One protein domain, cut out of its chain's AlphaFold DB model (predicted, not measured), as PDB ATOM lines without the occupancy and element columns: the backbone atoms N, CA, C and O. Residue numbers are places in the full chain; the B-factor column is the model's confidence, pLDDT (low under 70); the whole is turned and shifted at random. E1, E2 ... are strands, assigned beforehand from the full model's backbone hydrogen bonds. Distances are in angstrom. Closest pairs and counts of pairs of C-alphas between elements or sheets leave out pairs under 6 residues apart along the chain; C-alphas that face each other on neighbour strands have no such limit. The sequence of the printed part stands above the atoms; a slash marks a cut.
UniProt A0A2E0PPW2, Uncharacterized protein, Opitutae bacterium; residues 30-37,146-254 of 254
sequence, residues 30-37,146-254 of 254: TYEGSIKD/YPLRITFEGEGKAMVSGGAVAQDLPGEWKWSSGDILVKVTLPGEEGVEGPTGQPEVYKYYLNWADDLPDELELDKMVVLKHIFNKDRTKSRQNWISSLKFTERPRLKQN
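Overview. This is residues 30 to 37 and 146 to 254 of the 254 residues of an uncharacterized protein of Opitutae bacterium (UniProt A0A2E0PPW2). A small closed barrel of eight antiparallel strands, with a two-strand ribbon: E7 runs on past its place in the ring, and E8, outside the ring, folds back along it. Round the ring run E1, E2, E3, E4, E5, E6, E7, E9 and back to E1. The printed part has 117 residues, no named helix and nine named strands, E1 to E9 along the chain, all strand by class; E2 to E8 form a meander, each strand the antiparallel neighbour of the one before. It is compact, radius of gyration of the C-alphas 15.3 A, yet elongated, spanning 52 by 28 by 25 A.

Arrangement. Begin at E1, residues 30 to 37; beside it E2, residues 146 to 152, is antiparallel, with N 150 and O 31 within hydrogen-bond range at 2.9 A. E3, residues 157 to 162, forms a hairpin with E2: see N 151 and O 159, 2.8 A. E4, residues 165 to 176, bends by 85 degrees at residue 168; N 160 and O 169 are 3.0 A apart. Next come E5, residues 179 to 186, with N 174 and O 181 at 3.0 A, and E6, residues 200 to 208, with N 182 and O 204 at 2.9 A. E7, residues 215 to 228, has E6 on one side, with N 203 and O 222 at 2.8 A. On its other side look for E9, residues 250 to 253, beside residues 215 to 217, with N 216 and O 251 at 2.9 A, and E8, residues 234 to 244, beside residues 220 to 228, with N 223 and O 241 at 2.8 A. E9 and E1 close the ring, with N 32 and O 252 at 2.9 A; E8 and E9 are apart.

Along the chain. Find C-alpha 30 at (-23.123, -17.137, -36.712), where E1 begins. E7, the longest strand, runs 39.3 A from C-alpha 215 to C-alpha 228 at (-45.528, 5.313, -54.960); E8 measures 27.4 A and E6 26.3 A. E9 ends at C-alpha 253, (-24.115, -18.663, -31.298).

Size, cuts and confidence. The C-alphas farthest apart, of Asp 211 and Asp 231, are 51.8 A apart. Residues 38 to 145 are not printed; C-alphas 37 and 146 are 7.5 A apart across the cut. The link from E5 to E6, residues 187 to 199, is long. Model confidence is under 70 at residues 163 to 166, 188 to 198 and 226 to 246.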
ATOM      1  N   THR A  30     -21.762 -16.852 -36.247       95.00
ATOM      2  CA  THR A  30     -23.123 -17.137 -36.712       95.00
ATOM      3  C   THR A  30     -24.069 -17.326 -35.536       95.00
ATOM      4  O   THR A  30     -23.777 -18.069 -34.609       95.00
ATOM      5  N   TYR A  31     -25.222 -16.663 -35.600       95.19
ATOM      6  CA  TYR A  31     -26.283 -16.747 -34.606       95.19
ATOM      7  C   TYR A  31     -27.561 -17.269 -35.247       95.19
ATOM      8  O   TYR A  31     -27.992 -16.767 -36.289       95.19
ATOM      9  N   GLU A  32     -28.186 -18.254 -34.611       93.75
ATOM     10  CA  GLU A  32     -29.363 -18.943 -35.132       93.75
ATOM     11  C   GLU A  32     -30.496 -18.998 -34.116       93.75
ATOM     12  O   GLU A  32     -30.306 -19.264 -32.930       93.75
ATOM     13  N   GLY A  33     -31.715 -18.795 -34.596       91.62
ATOM     14  CA  GLY A  33     -32.916 -18.955 -33.796       91.62
ATOM     15  C   GLY A  33     -34.160 -18.975 -34.662       91.62
ATOM     16  O   GLY A  33     -34.119 -19.315 -35.846       91.62
ATOM     17  N   SER A  34     -35.301 -18.625 -34.075       88.75
ATOM     18  CA  SER A  34     -36.547 -18.537 -34.834       88.75
ATOM     19  C   SER A  34     -37.445 -17.413 -34.347       88.75
ATOM     20  O   SER A  34     -37.601 -17.186 -33.149       88.75
ATOM     21  N   ILE A  35     -38.073 -16.734 -35.300       84.12
ATOM     22  CA  ILE A  35     -39.117 -15.751 -35.053       84.12
ATOM     23  C   ILE A  35     -40.458 -16.476 -35.085       84.12
ATOM     24  O   ILE A  35     -40.811 -17.098 -36.085       84.12
ATOM     25  N   LYS A  36     -41.239 -16.377 -34.007       82.69
ATOM     26  CA  LYS A  36     -42.622 -16.865 -34.001       82.69
ATOM     27  C   LYS A  36     -43.567 -15.755 -34.439       82.69
ATOM     28  O   LYS A  36     -43.766 -14.801 -33.688       82.69
ATOM     29  N   ASP A  37     -44.208 -15.927 -35.587       77.94
ATOM     30  CA  ASP A  37     -45.257 -15.020 -36.061       77.94
ATOM     31  C   ASP A  37     -46.528 -15.782 -36.457       77.94
ATOM     32  O   ASP A  37     -46.546 -17.013 -36.535       77.94
ATOM     33  N   TYR A 146     -40.415 -19.220 -37.881       81.56
ATOM     34  CA  TYR A 146     -39.609 -18.943 -39.057       81.56
ATOM     35  C   TYR A 146     -38.140 -18.895 -38.628       81.56
ATOM     36  O   TYR A 146     -37.814 -18.103 -37.738       81.56
ATOM     37  N   PRO A 147     -37.257 -19.739 -39.188       87.56
ATOM     38  CA  PRO A 147     -35.847 -19.749 -38.806       87.56
ATOM     39  C   PRO A 147     -35.213 -18.398 -39.137       87.56
ATOM     40  O   PRO A 147     -35.566 -17.808 -40.144       87.56
ATOM     41  N   LEU A 148     -34.291 -17.910 -38.319       90.75
ATOM     42  CA  LEU A 148     -33.494 -16.720 -38.605       90.75
ATOM     43  C   LEU A 148     -32.038 -17.043 -38.296       90.75
ATOM     44  O   LEU A 148     -31.725 -17.479 -37.187       90.75
ATOM     45  N   ARG A 149     -31.168 -16.793 -39.268       93.31
ATOM     46  CA  ARG A 149     -29.720 -16.899 -39.158       93.31
ATOM     47  C   ARG A 149     -29.099 -15.550 -39.489       93.31
ATOM     48  O   ARG A 149     -29.442 -14.942 -40.502       93.31
ATOM     49  N   ILE A 150     -28.181 -15.098 -38.643       94.38
ATOM     50  CA  ILE A 150     -27.377 -13.896 -38.869       94.38
ATOM     51  C   ILE A 150     -25.913 -14.262 -38.654       94.38
ATOM     52  O   ILE A 150     -25.531 -14.672 -37.562       94.38
ATOM     53  N   THR A 151     -25.094 -14.091 -39.683       95.38
ATOM     54  CA  THR A 151     -23.640 -14.236 -39.597       95.38
ATOM     55  C   THR A 151     -23.010 -12.856 -39.578       95.38
ATOM     56  O   THR A 151     -23.194 -12.084 -40.516       95.38
ATOM     57  N   PHE A 152     -22.277 -12.545 -38.511       94.88
ATOM     58  CA  PHE A 152     -21.510 -11.311 -38.377       94.88
ATOM     59  C   PHE A 152     -20.097 -11.534 -38.898       94.88
ATOM     60  O   PHE A 152     -19.323 -12.318 -38.344       94.88
ATOM     61  N   GLU A 153     -19.775 -10.823 -39.969       91.12
ATOM     62  CA  GLU A 153     -18.460 -10.803 -40.583       91.12
ATOM     63  C   GLU A 153     -17.671  -9.573 -40.103       91.12
ATOM     64  O   GLU A 153     -18.207  -8.634 -39.495       91.12
ATOM     65  N   GLY A 154     -16.367  -9.574 -40.385       84.75
ATOM     66  CA  GLY A 154     -15.506  -8.428 -40.109       84.75
ATOM     67  C   GLY A 154     -15.950  -7.160 -40.853       84.75
ATOM     68  O   GLY A 154     -16.632  -7.218 -41.874       84.75
ATOM     69  N   GLU A 155     -15.518  -6.001 -40.345       86.31
ATOM     70  CA  GLU A 155     -15.712  -4.684 -40.983       86.31
ATOM     71  C   GLU A 155     -17.177  -4.213 -41.097       86.31
ATOM     72  O   GLU A 155     -17.512  -3.429 -41.984       86.31
ATOM     73  N   GLY A 156     -18.068  -4.663 -40.207       91.44
ATOM     74  CA  GLY A 156     -19.469  -4.220 -40.216       91.44
ATOM     75  C   GLY A 156     -20.331  -4.900 -41.285       91.44
ATOM     76  O   GLY A 156     -21.386  -4.377 -41.640       91.44
ATOM     77  N   LYS A 157     -19.901  -6.047 -41.819       95.38
ATOM     78  CA  LYS A 157     -20.646  -6.842 -42.807       95.38
ATOM     79  C   LYS A 157     -21.438  -7.953 -42.128       95.38
ATOM     80  O   LYS A 157     -20.985  -8.526 -41.139       95.38
ATOM     81  N   ALA A 158     -22.630  -8.248 -42.632       95.00
ATOM     82  CA  ALA A 158     -23.448  -9.345 -42.129       95.00
ATOM     83  C   ALA A 158     -24.125 -10.103 -43.270       95.00
ATOM     84  O   ALA A 158     -24.498  -9.508 -44.278       95.00
ATOM     85  N   MET A 159     -24.358 -11.395 -43.068       93.56
ATOM     86  CA  MET A 159     -25.199 -12.222 -43.931       93.56
ATOM     87  C   MET A 159     -26.445 -12.638 -43.156       93.56
ATOM     88  O   MET A 159     -26.344 -13.040 -41.996       93.56
ATOM     89  N   VAL A 160     -27.620 -12.538 -43.774       91.44
ATOM     90  CA  VAL A 160     -28.892 -12.913 -43.140       91.44
ATOM     91  C   VAL A 160     -29.641 -13.915 -44.000       91.44
ATOM     92  O   VAL A 160     -29.849 -13.672 -45.186       91.44
ATOM     93  N   SER A 161     -30.107 -14.998 -43.385       87.50
ATOM     94  CA  SER A 161     -30.990 -15.977 -44.020       87.50
ATOM     95  C   SER A 161     -32.108 -16.454 -43.106       87.50
ATOM     96  O   SER A 161     -32.058 -16.326 -41.882       87.50
ATOM     97  N   GLY A 162     -33.151 -17.006 -43.724       74.94
ATOM     98  CA  GLY A 162     -34.363 -17.420 -43.037       74.94
ATOM     99  C   GLY A 162     -35.374 -16.277 -42.868       74.94
ATOM    100  O   GLY A 162     -35.166 -15.136 -43.283       74.94
ATOM    101  N   GLY A 163     -36.527 -16.592 -42.287       66.94
ATOM    102  CA  GLY A 163     -37.622 -15.652 -42.104       66.94
ATOM    103  C   GLY A 163     -38.424 -15.498 -43.391       66.94
ATOM    104  O   GLY A 163     -38.880 -16.481 -43.973       66.94
ATOM    105  N   ALA A 164     -38.565 -14.250 -43.836       54.06
ATOM    106  CA  ALA A 164     -39.148 -13.892 -45.130       54.06
ATOM    107  C   ALA A 164     -38.170 -14.082 -46.308       54.06
ATOM    108  O   ALA A 164     -38.529 -13.826 -47.454       54.06
ATOM    109  N   VAL A 165     -36.929 -14.500 -46.036       58.91
ATOM    110  CA  VAL A 165     -35.843 -14.525 -47.012       58.91
ATOM    111  C   VAL A 165     -35.307 -15.951 -47.155       58.91
ATOM    112  O   VAL A 165     -34.705 -16.504 -46.238       58.91
ATOM    113  N   ALA A 166     -35.524 -16.552 -48.327       58.41
ATOM    114  CA  ALA A 166     -35.110 -17.928 -48.615       58.41
ATOM    115  C   ALA A 166     -33.613 -18.080 -48.958       58.41
ATOM    116  O   ALA A 166     -33.107 -19.197 -48.965       58.41
ATOM    117  N   GLN A 167     -32.916 -16.981 -49.262       71.62
ATOM    118  CA  GLN A 167     -31.508 -16.965 -49.677       71.62
ATOM    119  C   GLN A 167     -30.655 -16.168 -48.685       71.62
ATOM    120  O   GLN A 167     -31.169 -15.298 -47.986       71.62
ATOM    121  N   ASP A 168     -29.351 -16.441 -48.636       82.88
ATOM    122  CA  ASP A 168     -28.416 -15.612 -47.876       82.88
ATOM    123  C   ASP A 168     -28.339 -14.219 -48.514       82.88
ATOM    124  O   ASP A 168     -27.874 -14.057 -49.643       82.88
ATOM    125  N   LEU A 169     -28.812 -13.202 -47.795       88.50
ATOM    126  CA  LEU A 169     -28.745 -11.820 -48.243       88.50
ATOM    127  C   LEU A 169     -27.583 -11.082 -47.573       88.50
ATOM    128  O   LEU A 169     -27.495 -11.080 -46.339       88.50
ATOM    129  N   PRO A 170     -26.743 -10.384 -48.359       91.75
ATOM    130  CA  PRO A 170     -25.717  -9.516 -47.815       91.75
ATOM    131  C   PRO A 170     -26.330  -8.262 -47.189       91.75
ATOM    132  O   PRO A 170     -27.293  -7.668 -47.690       91.75
ATOM    133  N   GLY A 171     -25.733  -7.838 -46.086       92.94
ATOM    134  CA  GLY A 171     -26.145  -6.692 -45.304       92.94
ATOM    135  C   GLY A 171     -24.989  -6.064 -44.537       92.94
ATOM    136  O   GLY A 171     -23.828  -6.456 -44.637       92.94
ATOM    137  N   GLU A 172     -25.339  -5.055 -43.756       95.81
ATOM    138  CA  GLU A 172     -24.411  -4.296 -42.924       95.81
ATOM    139  C   GLU A 172     -24.889  -4.341 -41.479       95.81
ATOM    140  O   GLU A 172     -26.097  -4.284 -41.218       95.81
ATOM    141  N   TRP A 173     -23.959  -4.373 -40.534       96.31
ATOM    142  CA  TRP A 173     -24.255  -4.209 -39.120       96.31
ATOM    143  C   TRP A 173     -23.476  -3.046 -38.512       96.31
ATOM    144  O   TRP A 173     -22.388  -2.684 -38.959       96.31
ATOM    145  N   LYS A 174     -24.059  -2.427 -37.487       95.06
ATOM    146  CA  LYS A 174     -23.402  -1.397 -36.677       95.06
ATOM    147  C   LYS A 174     -24.065  -1.241 -35.320       95.06
ATOM    148  O   LYS A 174     -25.250  -1.533 -35.167       95.06
ATOM    149  N   TRP A 175     -23.351  -0.641 -34.376       93.06
ATOM    150  CA  TRP A 175     -23.964  -0.124 -33.157       93.06
ATOM    151  C   TRP A 175     -24.889   1.062 -33.451       93.06
ATOM    152  O   TRP A 175     -24.555   1.981 -34.204       93.06
ATOM    153  N   SER A 176     -26.069   1.067 -32.834       90.25
ATOM    154  CA  SER A 176     -27.038   2.154 -32.923       90.25
ATOM    155  C   SER A 176     -27.736   2.363 -31.586       90.25
ATOM    156  O   SER A 176     -28.589   1.581 -31.190       90.25
ATOM    157  N   SER A 177     -27.391   3.452 -30.892       83.81
ATOM    158  CA  SER A 177     -28.011   3.844 -29.611       83.81
ATOM    159  C   SER A 177     -28.004   2.745 -28.539       83.81
ATOM    160  O   SER A 177     -28.896   2.690 -27.703       83.81
ATOM    161  N   GLY A 178     -26.987   1.882 -28.561       84.31
ATOM    162  CA  GLY A 178     -26.848   0.770 -27.627       84.31
ATOM    163  C   GLY A 178     -27.295  -0.587 -28.165       84.31
ATOM    164  O   GLY A 178     -26.882  -1.568 -27.558       84.31
ATOM    165  N   ASP A 179     -28.009  -0.638 -29.291       90.25
ATOM    166  CA  ASP A 179     -28.422  -1.875 -29.962       90.25
ATOM    167  C   ASP A 179     -27.437  -2.244 -31.084       90.25
ATOM    168  O   ASP A 179     -26.811  -1.369 -31.694       90.25
ATOM    169  N   ILE A 180     -27.361  -3.526 -31.427       94.44
ATOM    170  CA  ILE A 180     -26.761  -4.019 -32.669       94.44
ATOM    171  C   ILE A 180     -27.827  -3.917 -33.766       94.44
ATOM    172  O   ILE A 180     -28.853  -4.595 -33.730       94.44
ATOM    173  N   LEU A 181     -27.603  -3.063 -34.761       95.38
ATOM    174  CA  LEU A 181     -28.495  -2.900 -35.907       95.38
ATOM    175  C   LEU A 181     -27.936  -3.652 -37.108       95.38
ATOM    176  O   LEU A 181     -26.901  -3.248 -37.630       95.38
ATOM    177  N   VAL A 182     -28.668  -4.647 -37.603       95.25
ATOM    178  CA  VAL A 182     -28.397  -5.320 -38.882       95.25
ATOM    179  C   VAL A 182     -29.378  -4.810 -39.933       95.25
ATOM    180  O   VAL A 182     -30.585  -4.756 -39.691       95.25
ATOM    181  N   LYS A 183     -28.877  -4.419 -41.104       94.06
ATOM    182  CA  LYS A 183     -29.662  -3.910 -42.230       94.06
ATOM    183  C   LYS A 183     -29.391  -4.747 -43.474       94.06
ATOM    184  O   LYS A 183     -28.249  -4.875 -43.896       94.06
ATOM    185  N   VAL A 184     -30.459  -5.216 -44.106       91.25
ATOM    186  CA  VAL A 184     -30.415  -6.069 -45.297       91.25
ATOM    187  C   VAL A 184     -31.376  -5.510 -46.339       91.25
ATOM    188  O   VAL A 184     -32.423  -4.968 -45.982       91.25
ATOM    189  N   THR A 185     -31.030  -5.610 -47.621       88.12
ATOM    190  CA  THR A 185     -31.909  -5.181 -48.718       88.12
ATOM    191  C   THR A 185     -32.277  -6.389 -49.562       88.12
ATOM    192  O   THR A 185     -31.406  -7.000 -50.172       88.12
ATOM    193  N   LEU A 186     -33.562  -6.726 -49.592       83.19
ATOM    194  CA  LEU A 186     -34.111  -7.713 -50.510       83.19
ATOM    195  C   LEU A 186     -34.330  -7.017 -51.863       83.19
ATOM    196  O   LEU A 186     -35.046  -6.010 -51.899       83.19
ATOM    197  N   PRO A 187     -33.705  -7.481 -52.959       76.75
ATOM    198  CA  PRO A 187     -33.953  -6.920 -54.281       76.75
ATOM    199  C   PRO A 187     -35.402  -7.185 -54.712       76.75
ATOM    200  O   PRO A 187     -35.994  -8.196 -54.344       76.75
ATOM    201  N   GLY A 188     -35.975  -6.262 -55.483       69.50
ATOM    202  CA  GLY A 188     -37.279  -6.479 -56.111       69.50
ATOM    203  C   GLY A 188     -37.190  -7.479 -57.267       69.50
ATOM    204  O   GLY A 188     -36.110  -7.696 -57.815       69.50
ATOM    205  N   GLU A 189     -38.321  -8.062 -57.662       63.97
ATOM    206  CA  GLU A 189     -38.385  -8.927 -58.846       63.97
ATOM    207  C   GLU A 189     -38.126  -8.127 -60.135       63.97
ATOM    208  O   GLU A 189     -38.840  -7.168 -60.451       63.97
ATOM    209  N   GLU A 190     -37.102  -8.527 -60.897       52.69
ATOM    210  CA  GLU A 190     -36.789  -7.923 -62.193       52.69
ATOM    211  C   GLU A 190     -37.954  -8.110 -63.181       52.69
ATOM    212  O   GLU A 190     -38.485  -9.205 -63.354       52.69
ATOM    213  N   GLY A 191     -38.360  -7.025 -63.848       51.28
ATOM    214  CA  GLY A 191     -39.418  -7.048 -64.868       51.28
ATOM    215  C   GLY A 191     -40.854  -6.942 -64.341       51.28
ATOM    216  O   GLY A 191     -41.781  -6.852 -65.146       51.28
ATOM    217  N   VAL A 192     -41.063  -6.887 -63.022       53.19
ATOM    218  CA  VAL A 192     -42.394  -6.702 -62.425       53.19
ATOM    219  C   VAL A 192     -42.623  -5.224 -62.090       53.19
ATOM    220  O   VAL A 192     -42.149  -4.708 -61.081       53.19
ATOM    221  N   GLU A 193     -43.376  -4.502 -62.923       44.53
ATOM    222  CA  GLU A 193     -43.795  -3.134 -62.587       44.53
ATOM    223  C   GLU A 193     -44.843  -3.148 -61.458       44.53
ATOM    224  O   GLU A 193     -45.937  -3.689 -61.614       44.53
ATOM    225  N   GLY A 194     -44.541  -2.515 -60.320       51.38
ATOM    226  CA  GLY A 194     -45.487  -2.351 -59.210       51.38
ATOM    227  C   GLY A 194     -44.866  -2.580 -57.827       51.38
ATOM    228  O   GLY A 194     -43.647  -2.672 -57.713       51.38
ATOM    229  N   PRO A 195     -45.680  -2.674 -56.757       50.72
ATOM    230  CA  PRO A 195     -45.205  -2.853 -55.380       50.72
ATOM    231  C   PRO A 195     -44.372  -4.126 -55.162       50.72
ATOM    232  O   PRO A 195     -43.610  -4.199 -54.206       50.72
ATOM    233  N   THR A 196     -44.545  -5.143 -56.001       48.97
ATOM    234  CA  THR A 196     -43.855  -6.441 -55.930       48.97
ATOM    235  C   THR A 196     -42.464  -6.433 -56.569       48.97
ATOM    236  O   THR A 196     -41.616  -7.208 -56.150       48.97
ATOM    237  N   GLY A 197     -42.177  -5.520 -57.504       57.81
ATOM    238  CA  GLY A 197     -40.850  -5.390 -58.125       57.81
ATOM    239  C   GLY A 197     -39.928  -4.366 -57.460       57.81
ATOM    240  O   GLY A 197     -38.992  -3.881 -58.088       57.81
ATOM    241  N   GLN A 198     -40.209  -3.954 -56.219       66.69
ATOM    242  CA  GLN A 198     -39.426  -2.932 -55.515       66.69
ATOM    243  C   GLN A 198     -38.581  -3.548 -54.403       66.69
ATOM    244  O   GLN A 198     -39.034  -4.495 -53.762       66.69
ATOM    245  N   PRO A 199     -37.388  -2.989 -54.128       74.69
ATOM    246  CA  PRO A 199     -36.559  -3.479 -53.046       74.69
ATOM    247  C   PRO A 199     -37.213  -3.211 -51.688       74.69
ATOM    248  O   PRO A 199     -37.782  -2.141 -51.443       74.69
ATOM    249  N   GLU A 200     -37.082  -4.179 -50.792       81.50
ATOM    250  CA  GLU A 200     -37.543  -4.101 -49.410       81.50
ATOM    251  C   GLU A 200     -36.333  -4.053 -48.480       81.50
ATOM    252  O   GLU A 200     -35.383  -4.822 -48.626       81.50
ATOM    253  N   VAL A 201     -36.341  -3.134 -47.516       86.25
ATOM    254  CA  VAL A 201     -35.245  -3.012 -46.550       86.25
ATOM    255  C   VAL A 201     -35.685  -3.575 -45.213       86.25
ATOM    256  O   VAL A 201     -36.632  -3.086 -44.599       86.25
ATOM    257  N   TYR A 202     -34.927  -4.547 -44.733       87.75
ATOM    258  CA  TYR A 202     -35.119  -5.212 -43.458       87.75
ATOM    259  C   TYR A 202     -34.109  -4.679 -42.446       87.75
ATOM    260  O   TYR A 202     -32.919  -4.556 -42.738       87.75
ATOM    261  N   LYS A 203     -34.585  -4.332 -41.252       91.62
ATOM    262  CA  LYS A 203     -33.756  -3.896 -40.126       91.62
ATOM    263  C   LYS A 203     -34.047  -4.754 -38.907       91.62
ATOM    264  O   LYS A 203     -35.190  -4.786 -38.455       91.62
ATOM    265  N   TYR A 204     -33.014  -5.368 -38.353       92.12
ATOM    266  CA  TYR A 204     -33.066  -6.176 -37.140       92.12
ATOM    267  C   TYR A 204     -32.335  -5.427 -36.031       92.12
ATOM    268  O   TYR A 204     -31.189  -5.020 -36.215       92.12
ATOM    269  N   TYR A 205     -33.012  -5.205 -34.909       93.50
ATOM    270  CA  TYR A 205     -32.440  -4.560 -33.731       93.50
ATOM    271  C   TYR A 205     -32.211  -5.635 -32.678       93.50
ATOM    272  O   TYR A 205     -33.173  -6.253 -32.221       93.50
ATOM    273  N   LEU A 206     -30.948  -5.873 -32.354       93.94
ATOM    274  CA  LEU A 206     -30.490  -6.962 -31.504       93.94
ATOM    275  C   LEU A 206     -29.798  -6.404 -30.262       93.94
ATOM    276  O   LEU A 206     -29.155  -5.356 -30.323       93.94
ATOM    277  N   ASN A 207     -29.886  -7.136 -29.163       93.50
ATOM    278  CA  ASN A 207     -29.157  -6.861 -27.932       93.50
ATOM    279  C   ASN A 207     -28.530  -8.146 -27.397       93.50
ATOM    280  O   ASN A 207     -29.037  -9.230 -27.658       93.50
ATOM    281  N   TRP A 208     -27.433  -8.028 -26.654       92.31
ATOM    282  CA  TRP A 208     -26.923  -9.153 -25.872       92.31
ATOM    283  C   TRP A 208     -27.965  -9.552 -24.827       92.31
ATOM    284  O   TRP A 208     -28.557  -8.673 -24.198       92.31
ATOM    285  N   ALA A 209     -28.214 -10.851 -24.670       90.25
ATOM    286  CA  ALA A 209     -29.116 -11.332 -23.637       90.25
ATOM    287  C   ALA A 209     -28.504 -11.069 -22.253       90.25
ATOM    288  O   ALA A 209     -27.348 -11.407 -21.997       90.25
ATOM    289  N   ASP A 210     -29.286 -10.470 -21.352       85.12
ATOM    290  CA  ASP A 210     -28.809 -10.090 -20.014       85.12
ATOM    291  C   ASP A 210     -28.435 -11.312 -19.151       85.12
ATOM    292  O   ASP A 210     -27.619 -11.217 -18.236       85.12
ATOM    293  N   ASP A 211     -29.050 -12.463 -19.425       86.94
ATOM    294  CA  ASP A 211     -28.919 -13.712 -18.673       86.94
ATOM    295  C   ASP A 211     -27.987 -14.743 -19.327       86.94
ATOM    296  O   ASP A 211     -27.531 -15.659 -18.643       86.94
ATOM    297  N   LEU A 212     -27.695 -14.610 -20.626       83.06
ATOM    298  CA  LEU A 212     -26.850 -15.537 -21.383       83.06
ATOM    299  C   LEU A 212     -25.883 -14.754 -22.289       83.06
ATOM    300  O   LEU A 212     -26.296 -14.271 -23.341       83.06
ATOM    301  N   PRO A 213     -24.592 -14.649 -21.925       75.69
ATOM    302  CA  PRO A 213     -23.650 -13.740 -22.582       75.69
ATOM    303  C   PRO A 213     -23.339 -14.086 -24.050       75.69
ATOM    304  O   PRO A 213     -22.836 -13.227 -24.767       75.69
ATOM    305  N   ASP A 214     -23.681 -15.295 -24.506       86.25
ATOM    306  CA  ASP A 214     -23.425 -15.785 -25.870       86.25
ATOM    307  C   ASP A 214     -24.699 -15.831 -26.744       86.25
ATOM    308  O   ASP A 214     -24.705 -16.392 -27.843       86.25
ATOM    309  N   GLU A 215     -25.813 -15.270 -26.261       93.19
ATOM    310  CA  GLU A 215     -27.071 -15.195 -27.007       93.19
ATOM    311  C   GLU A 215     -27.428 -13.741 -27.350       93.19
ATOM    312  O   GLU A 215     -27.237 -12.813 -26.561       93.19
ATOM    313  N   LEU A 216     -27.997 -13.546 -28.541       93.94
ATOM    314  CA  LEU A 216     -28.578 -12.276 -28.963       93.94
ATOM    315  C   LEU A 216     -30.103 -12.339 -28.862       93.94
ATOM    316  O   LEU A 216     -30.731 -13.286 -29.330       93.94
ATOM    317  N   GLU A 217     -30.720 -11.298 -28.319       93.75
ATOM    318  CA  GLU A 217     -32.165 -11.097 -28.330       93.75
ATOM    319  C   GLU A 217     -32.572 -10.147 -29.454       93.75
ATOM    320  O   GLU A 217     -32.036  -9.047 -29.589       93.75
ATOM    321  N   LEU A 218     -33.574 -10.538 -30.240       91.75
ATOM    322  CA  LEU A 218     -34.189  -9.679 -31.244       91.75
ATOM    323  C   LEU A 218     -35.297  -8.827 -30.612       91.75
ATOM    324  O   LEU A 218     -36.393  -9.306 -30.325       91.75
ATOM    325  N   ASP A 219     -35.033  -7.533 -30.461       88.44
ATOM    326  CA  ASP A 219     -35.976  -6.574 -29.882       88.44
ATOM    327  C   ASP A 219     -37.133  -6.249 -30.819       88.44
ATOM    328  O   ASP A 219     -38.311  -6.230 -30.443       88.44
ATOM    329  N   LYS A 220     -36.784  -5.917 -32.060       86.88
ATOM    330  CA  LYS A 220     -37.747  -5.540 -33.089       86.88
ATOM    331  C   LYS A 220     -37.165  -5.747 -34.473       86.88
ATOM    332  O   LYS A 220     -35.959  -5.627 -34.700       86.88
ATOM    333  N   MET A 221     -38.070  -5.952 -35.411       86.00
ATOM    334  CA  MET A 221     -37.790  -5.989 -36.833       86.00
ATOM    335  C   MET A 221     -38.595  -4.888 -37.517       86.00
ATOM    336  O   MET A 221     -39.762  -4.663 -37.195       86.00
ATOM    337  N   VAL A 222     -37.964  -4.165 -38.437       84.31
ATOM    338  CA  VAL A 222     -38.615  -3.120 -39.229       84.31
ATOM    339  C   VAL A 222     -38.435  -3.440 -40.701       84.31
ATOM    340  O   VAL A 222     -37.306  -3.592 -41.164       84.31
ATOM    341  N   VAL A 223     -39.547  -3.505 -41.423       81.81
ATOM    342  CA  VAL A 223     -39.587  -3.688 -42.871       81.81
ATOM    343  C   VAL A 223     -40.001  -2.369 -43.500       81.81
ATOM    344  O   VAL A 223     -41.034  -1.794 -43.154       81.81
ATOM    345  N   LEU A 224     -39.165  -1.869 -44.402       78.50
ATOM    346  CA  LEU A 224     -39.401  -0.642 -45.144       78.50
ATOM    347  C   LEU A 224     -39.665  -0.986 -46.601       78.50
ATOM    348  O   LEU A 224     -38.827  -1.609 -47.255       78.50
ATOM    349  N   LYS A 225     -40.798  -0.512 -47.113       73.06
ATOM    350  CA  LYS A 225     -41.182  -0.647 -48.517       73.06
ATOM    351  C   LYS A 225     -41.483   0.730 -49.090       73.06
ATOM    352  O   LYS A 225     -42.108   1.562 -48.436       73.06
ATOM    353  N   HIS A 226     -41.016   1.019 -50.297       61.75
ATOM    354  CA  HIS A 226     -41.295   2.312 -50.919       61.75
ATOM    355  C   HIS A 226     -42.749   2.378 -51.407       61.75
ATOM    356  O   HIS A 226     -43.204   1.489 -52.127       61.75
ATOM    357  N   ILE A 227     -43.476   3.438 -51.033       56.28
ATOM    358  CA  ILE A 227     -44.814   3.728 -51.564       56.28
ATOM    359  C   ILE A 227     -44.659   4.671 -52.759       56.28
ATOM    360  O   ILE A 227     -43.926   5.659 -52.702       56.28
ATOM    361  N   PHE A 228     -45.386   4.395 -53.835       53.88
ATOM    362  CA  PHE A 228     -45.528   5.313 -54.960       53.88
ATOM    363  C   PHE A 228     -46.938   5.892 -54.975       53.88
ATOM    364  O   PHE A 228     -47.915   5.208 -54.662       53.88
ATOM    365  N   ASN A 229     -47.037   7.166 -55.333       50.28
ATOM    366  CA  ASN A 229     -48.316   7.818 -55.570       50.28
ATOM    367  C   ASN A 229     -48.986   7.234 -56.829       50.28
ATOM    368  O   ASN A 229     -48.345   6.584 -57.658       50.28
ATOM    369  N   LYS A 230     -50.291   7.488 -57.006       50.00
ATOM    370  CA  LYS A 230     -51.049   7.051 -58.201       50.00
ATOM    371  C   LYS A 230     -50.451   7.553 -59.524       50.00
ATOM    372  O   LYS A 230     -50.690   6.946 -60.562       50.00
ATOM    373  N   ASP A 231     -49.676   8.633 -59.478       50.09
ATOM    374  CA  ASP A 231     -48.944   9.229 -60.599       50.09
ATOM    375  C   ASP A 231     -47.549   8.604 -60.829       50.09
ATOM    376  O   ASP A 231     -46.759   9.128 -61.608       50.09
ATOM    377  N   ARG A 232     -47.236   7.485 -60.156       50.56
ATOM    378  CA  ARG A 232     -45.941   6.780 -60.193       50.56
ATOM    379  C   ARG A 232     -44.751   7.616 -59.700       50.56
ATOM    380  O   ARG A 232     -43.604   7.193 -59.849       50.56
ATOM    381  N   THR A 233     -44.981   8.761 -59.053       52.94
ATOM    382  CA  THR A 233     -43.913   9.486 -58.354       52.94
ATOM    383  C   THR A 233     -43.585   8.790 -57.032       52.94
ATOM    384  O   THR A 233     -44.474   8.264 -56.353       52.94
ATOM    385  N   LYS A 234     -42.294   8.756 -56.660       50.00
ATOM    386  CA  LYS A 234     -41.869   8.275 -55.336       50.00
ATOM    387  C   LYS A 234     -42.592   9.112 -54.286       50.00
ATOM    388  O   LYS A 234     -42.350  10.317 -54.196       50.00
ATOM    389  N   SER A 235     -43.462   8.489 -53.494       47.97
ATOM    390  CA  SER A 235     -44.008   9.176 -52.331       47.97
ATOM    391  C   SER A 235     -42.854   9.461 -51.374       47.97
ATOM    392  O   SER A 235     -41.942   8.651 -51.207       47.97
ATOM    393  N   ARG A 236     -42.886  10.621 -50.713       46.81
ATOM    394  CA  ARG A 236     -41.954  10.922 -49.615       46.81
ATOM    395  C   ARG A 236     -42.192  10.030 -48.386       46.81
ATOM    396  O   ARG A 236     -41.408  10.090 -47.443       46.81
ATOM    397  N   GLN A 237     -43.261   9.231 -48.382       46.81
ATOM    398  CA  GLN A 237     -43.591   8.289 -47.321       46.81
ATOM    399  C   GLN A 237     -43.124   6.877 -47.692       46.81
ATOM    400  O   GLN A 237     -43.530   6.317 -48.708       46.81
ATOM    401  N   ASN A 238     -42.279   6.296 -46.842       50.91
ATOM    402  CA  ASN A 238     -42.006   4.863 -46.870       50.91
ATOM    403  C   ASN A 238     -43.107   4.150 -46.080       50.91
ATOM    404  O   ASN A 238     -43.487   4.622 -45.011       50.91
ATOM    405  N   TRP A 239     -43.579   3.017 -46.587       52.78
ATOM    406  CA  TRP A 239     -44.360   2.064 -45.809       52.78
ATOM    407  C   TRP A 239     -43.441   1.454 -44.757       52.78
ATOM    408  O   TRP A 239     -42.314   1.054 -45.073       52.78
ATOM    409  N   ILE A 240     -43.908   1.417 -43.513       61.09
ATOM    410  CA  ILE A 240     -43.146   0.893 -42.384       61.09
ATOM    411  C   ILE A 240     -44.008  -0.153 -41.689       61.09
ATOM    412  O   ILE A 240     -44.969   0.194 -41.005       61.09
ATOM    413  N   SER A 241     -43.630  -1.424 -41.801       61.12
ATOM    414  CA  SER A 241     -44.093  -2.438 -40.854       61.12
ATOM    415  C   SER A 241     -43.054  -2.608 -39.757       61.12
ATOM    416  O   SER A 241     -41.854  -2.690 -40.020       61.12
ATOM    417  N   SER A 242     -43.508  -2.624 -38.507       63.47
ATOM    418  CA  SER A 242     -42.656  -2.908 -37.357       63.47
ATOM    419  C   SER A 242     -43.223  -4.081 -36.577       63.47
ATOM    420  O   SER A 242     -44.302  -3.977 -35.989       63.47
ATOM    421  N   LEU A 243     -42.458  -5.162 -36.512       67.31
ATOM    422  CA  LEU A 243     -42.710  -6.292 -35.636       67.31
ATOM    423  C   LEU A 243     -41.972  -6.030 -34.323       67.31
ATOM    424  O   LEU A 243     -40.742  -5.987 -34.282       67.31
ATOM    425  N   LYS A 244     -42.732  -5.809 -33.250       68.06
ATOM    426  CA  LYS A 244     -42.212  -5.813 -31.879       68.06
ATOM    427  C   LYS A 244     -42.595  -7.129 -31.228       68.06
ATOM    428  O   LYS A 244     -43.775  -7.486 -31.217       68.06
ATOM    429  N   PHE A 245     -41.610  -7.821 -30.676       67.25
ATOM    430  CA  PHE A 245     -41.820  -9.127 -30.075       67.25
ATOM    431  C   PHE A 245     -42.149  -8.981 -28.589       67.25
ATOM    432  O   PHE A 245     -41.434  -8.308 -27.853       67.25
ATOM    433  N   THR A 246     -43.255  -9.589 -28.146       67.12
ATOM    434  CA  THR A 246     -43.583  -9.678 -26.711       67.12
ATOM    435  C   THR A 246     -42.622 -10.626 -25.995       67.12
ATOM    436  O   THR A 246     -42.184 -10.338 -24.890       67.12
ATOM    437  N   GLU A 247     -42.285 -11.736 -26.650       78.50
ATOM    438  CA  GLU A 247     -41.223 -12.660 -26.256       78.50
ATOM    439  C   GLU A 247     -40.112 -12.511 -27.289       78.50
ATOM    440  O   GLU A 247     -40.315 -12.866 -28.454       78.50
ATOM    441  N   ARG A 248     -38.982 -11.925 -26.890       85.56
ATOM    442  CA  ARG A 248     -37.871 -11.632 -27.800       85.56
ATOM    443  C   ARG A 248     -37.273 -12.936 -28.331       85.56
ATOM    444  O   ARG A 248     -36.848 -13.769 -27.529       85.56
ATOM    445  N   PRO A 249     -37.241 -13.143 -29.659       88.94
ATOM    446  CA  PRO A 249     -36.539 -14.271 -30.247       88.94
ATOM    447  C   PRO A 249     -35.079 -14.270 -29.812       88.94
ATOM    448  O   PRO A 249     -34.413 -13.239 -29.910       88.94
ATOM    449  N   ARG A 250     -34.588 -15.423 -29.357       92.88
ATOM    450  CA  ARG A 250     -33.179 -15.613 -29.016       92.88
ATOM    451  C   ARG A 250     -32.444 -16.278 -30.162       92.88
ATOM    452  O   ARG A 250     -32.948 -17.250 -30.730       92.88
ATOM    453  N   LEU A 251     -31.280 -15.739 -30.490       93.81
ATOM    454  CA  LEU A 251     -30.359 -16.261 -31.482       93.81
ATOM    455  C   LEU A 251     -29.119 -16.757 -30.744       93.81
ATOM    456  O   LEU A 251     -28.440 -15.982 -30.072       93.81
ATOM    457  N   LYS A 252     -28.851 -18.053 -30.849       93.56
ATOM    458  CA  LYS A 252     -27.729 -18.710 -30.182       93.56
ATOM    459  C   LYS A 252     -26.531 -18.742 -31.102       93.56
ATOM    460  O   LYS A 252     -26.702 -19.022 -32.289       93.56
ATOM    461  N   GLN A 253     -25.351 -18.490 -30.553       91.81
ATOM    462  CA  GLN A 253     -24.115 -18.663 -31.298       91.81
ATOM    463  C   GLN A 253     -23.912 -20.146 -31.659       91.81
ATOM    464  O   GLN A 253     -24.137 -21.023 -30.819       91.81
ATOM    465  N   ASN A 254     -23.531 -20.410 -32.907       82.38
ATOM    466  CA  ASN A 254     -23.219 -21.737 -33.450       82.38
ATOM    467  C   ASN A 254     -21.758 -21.796 -33.908       82.38
ATOM    468  O   ASN A 254     -21.282 -20.773 -34.457       82.38
TER     469      ASN A 254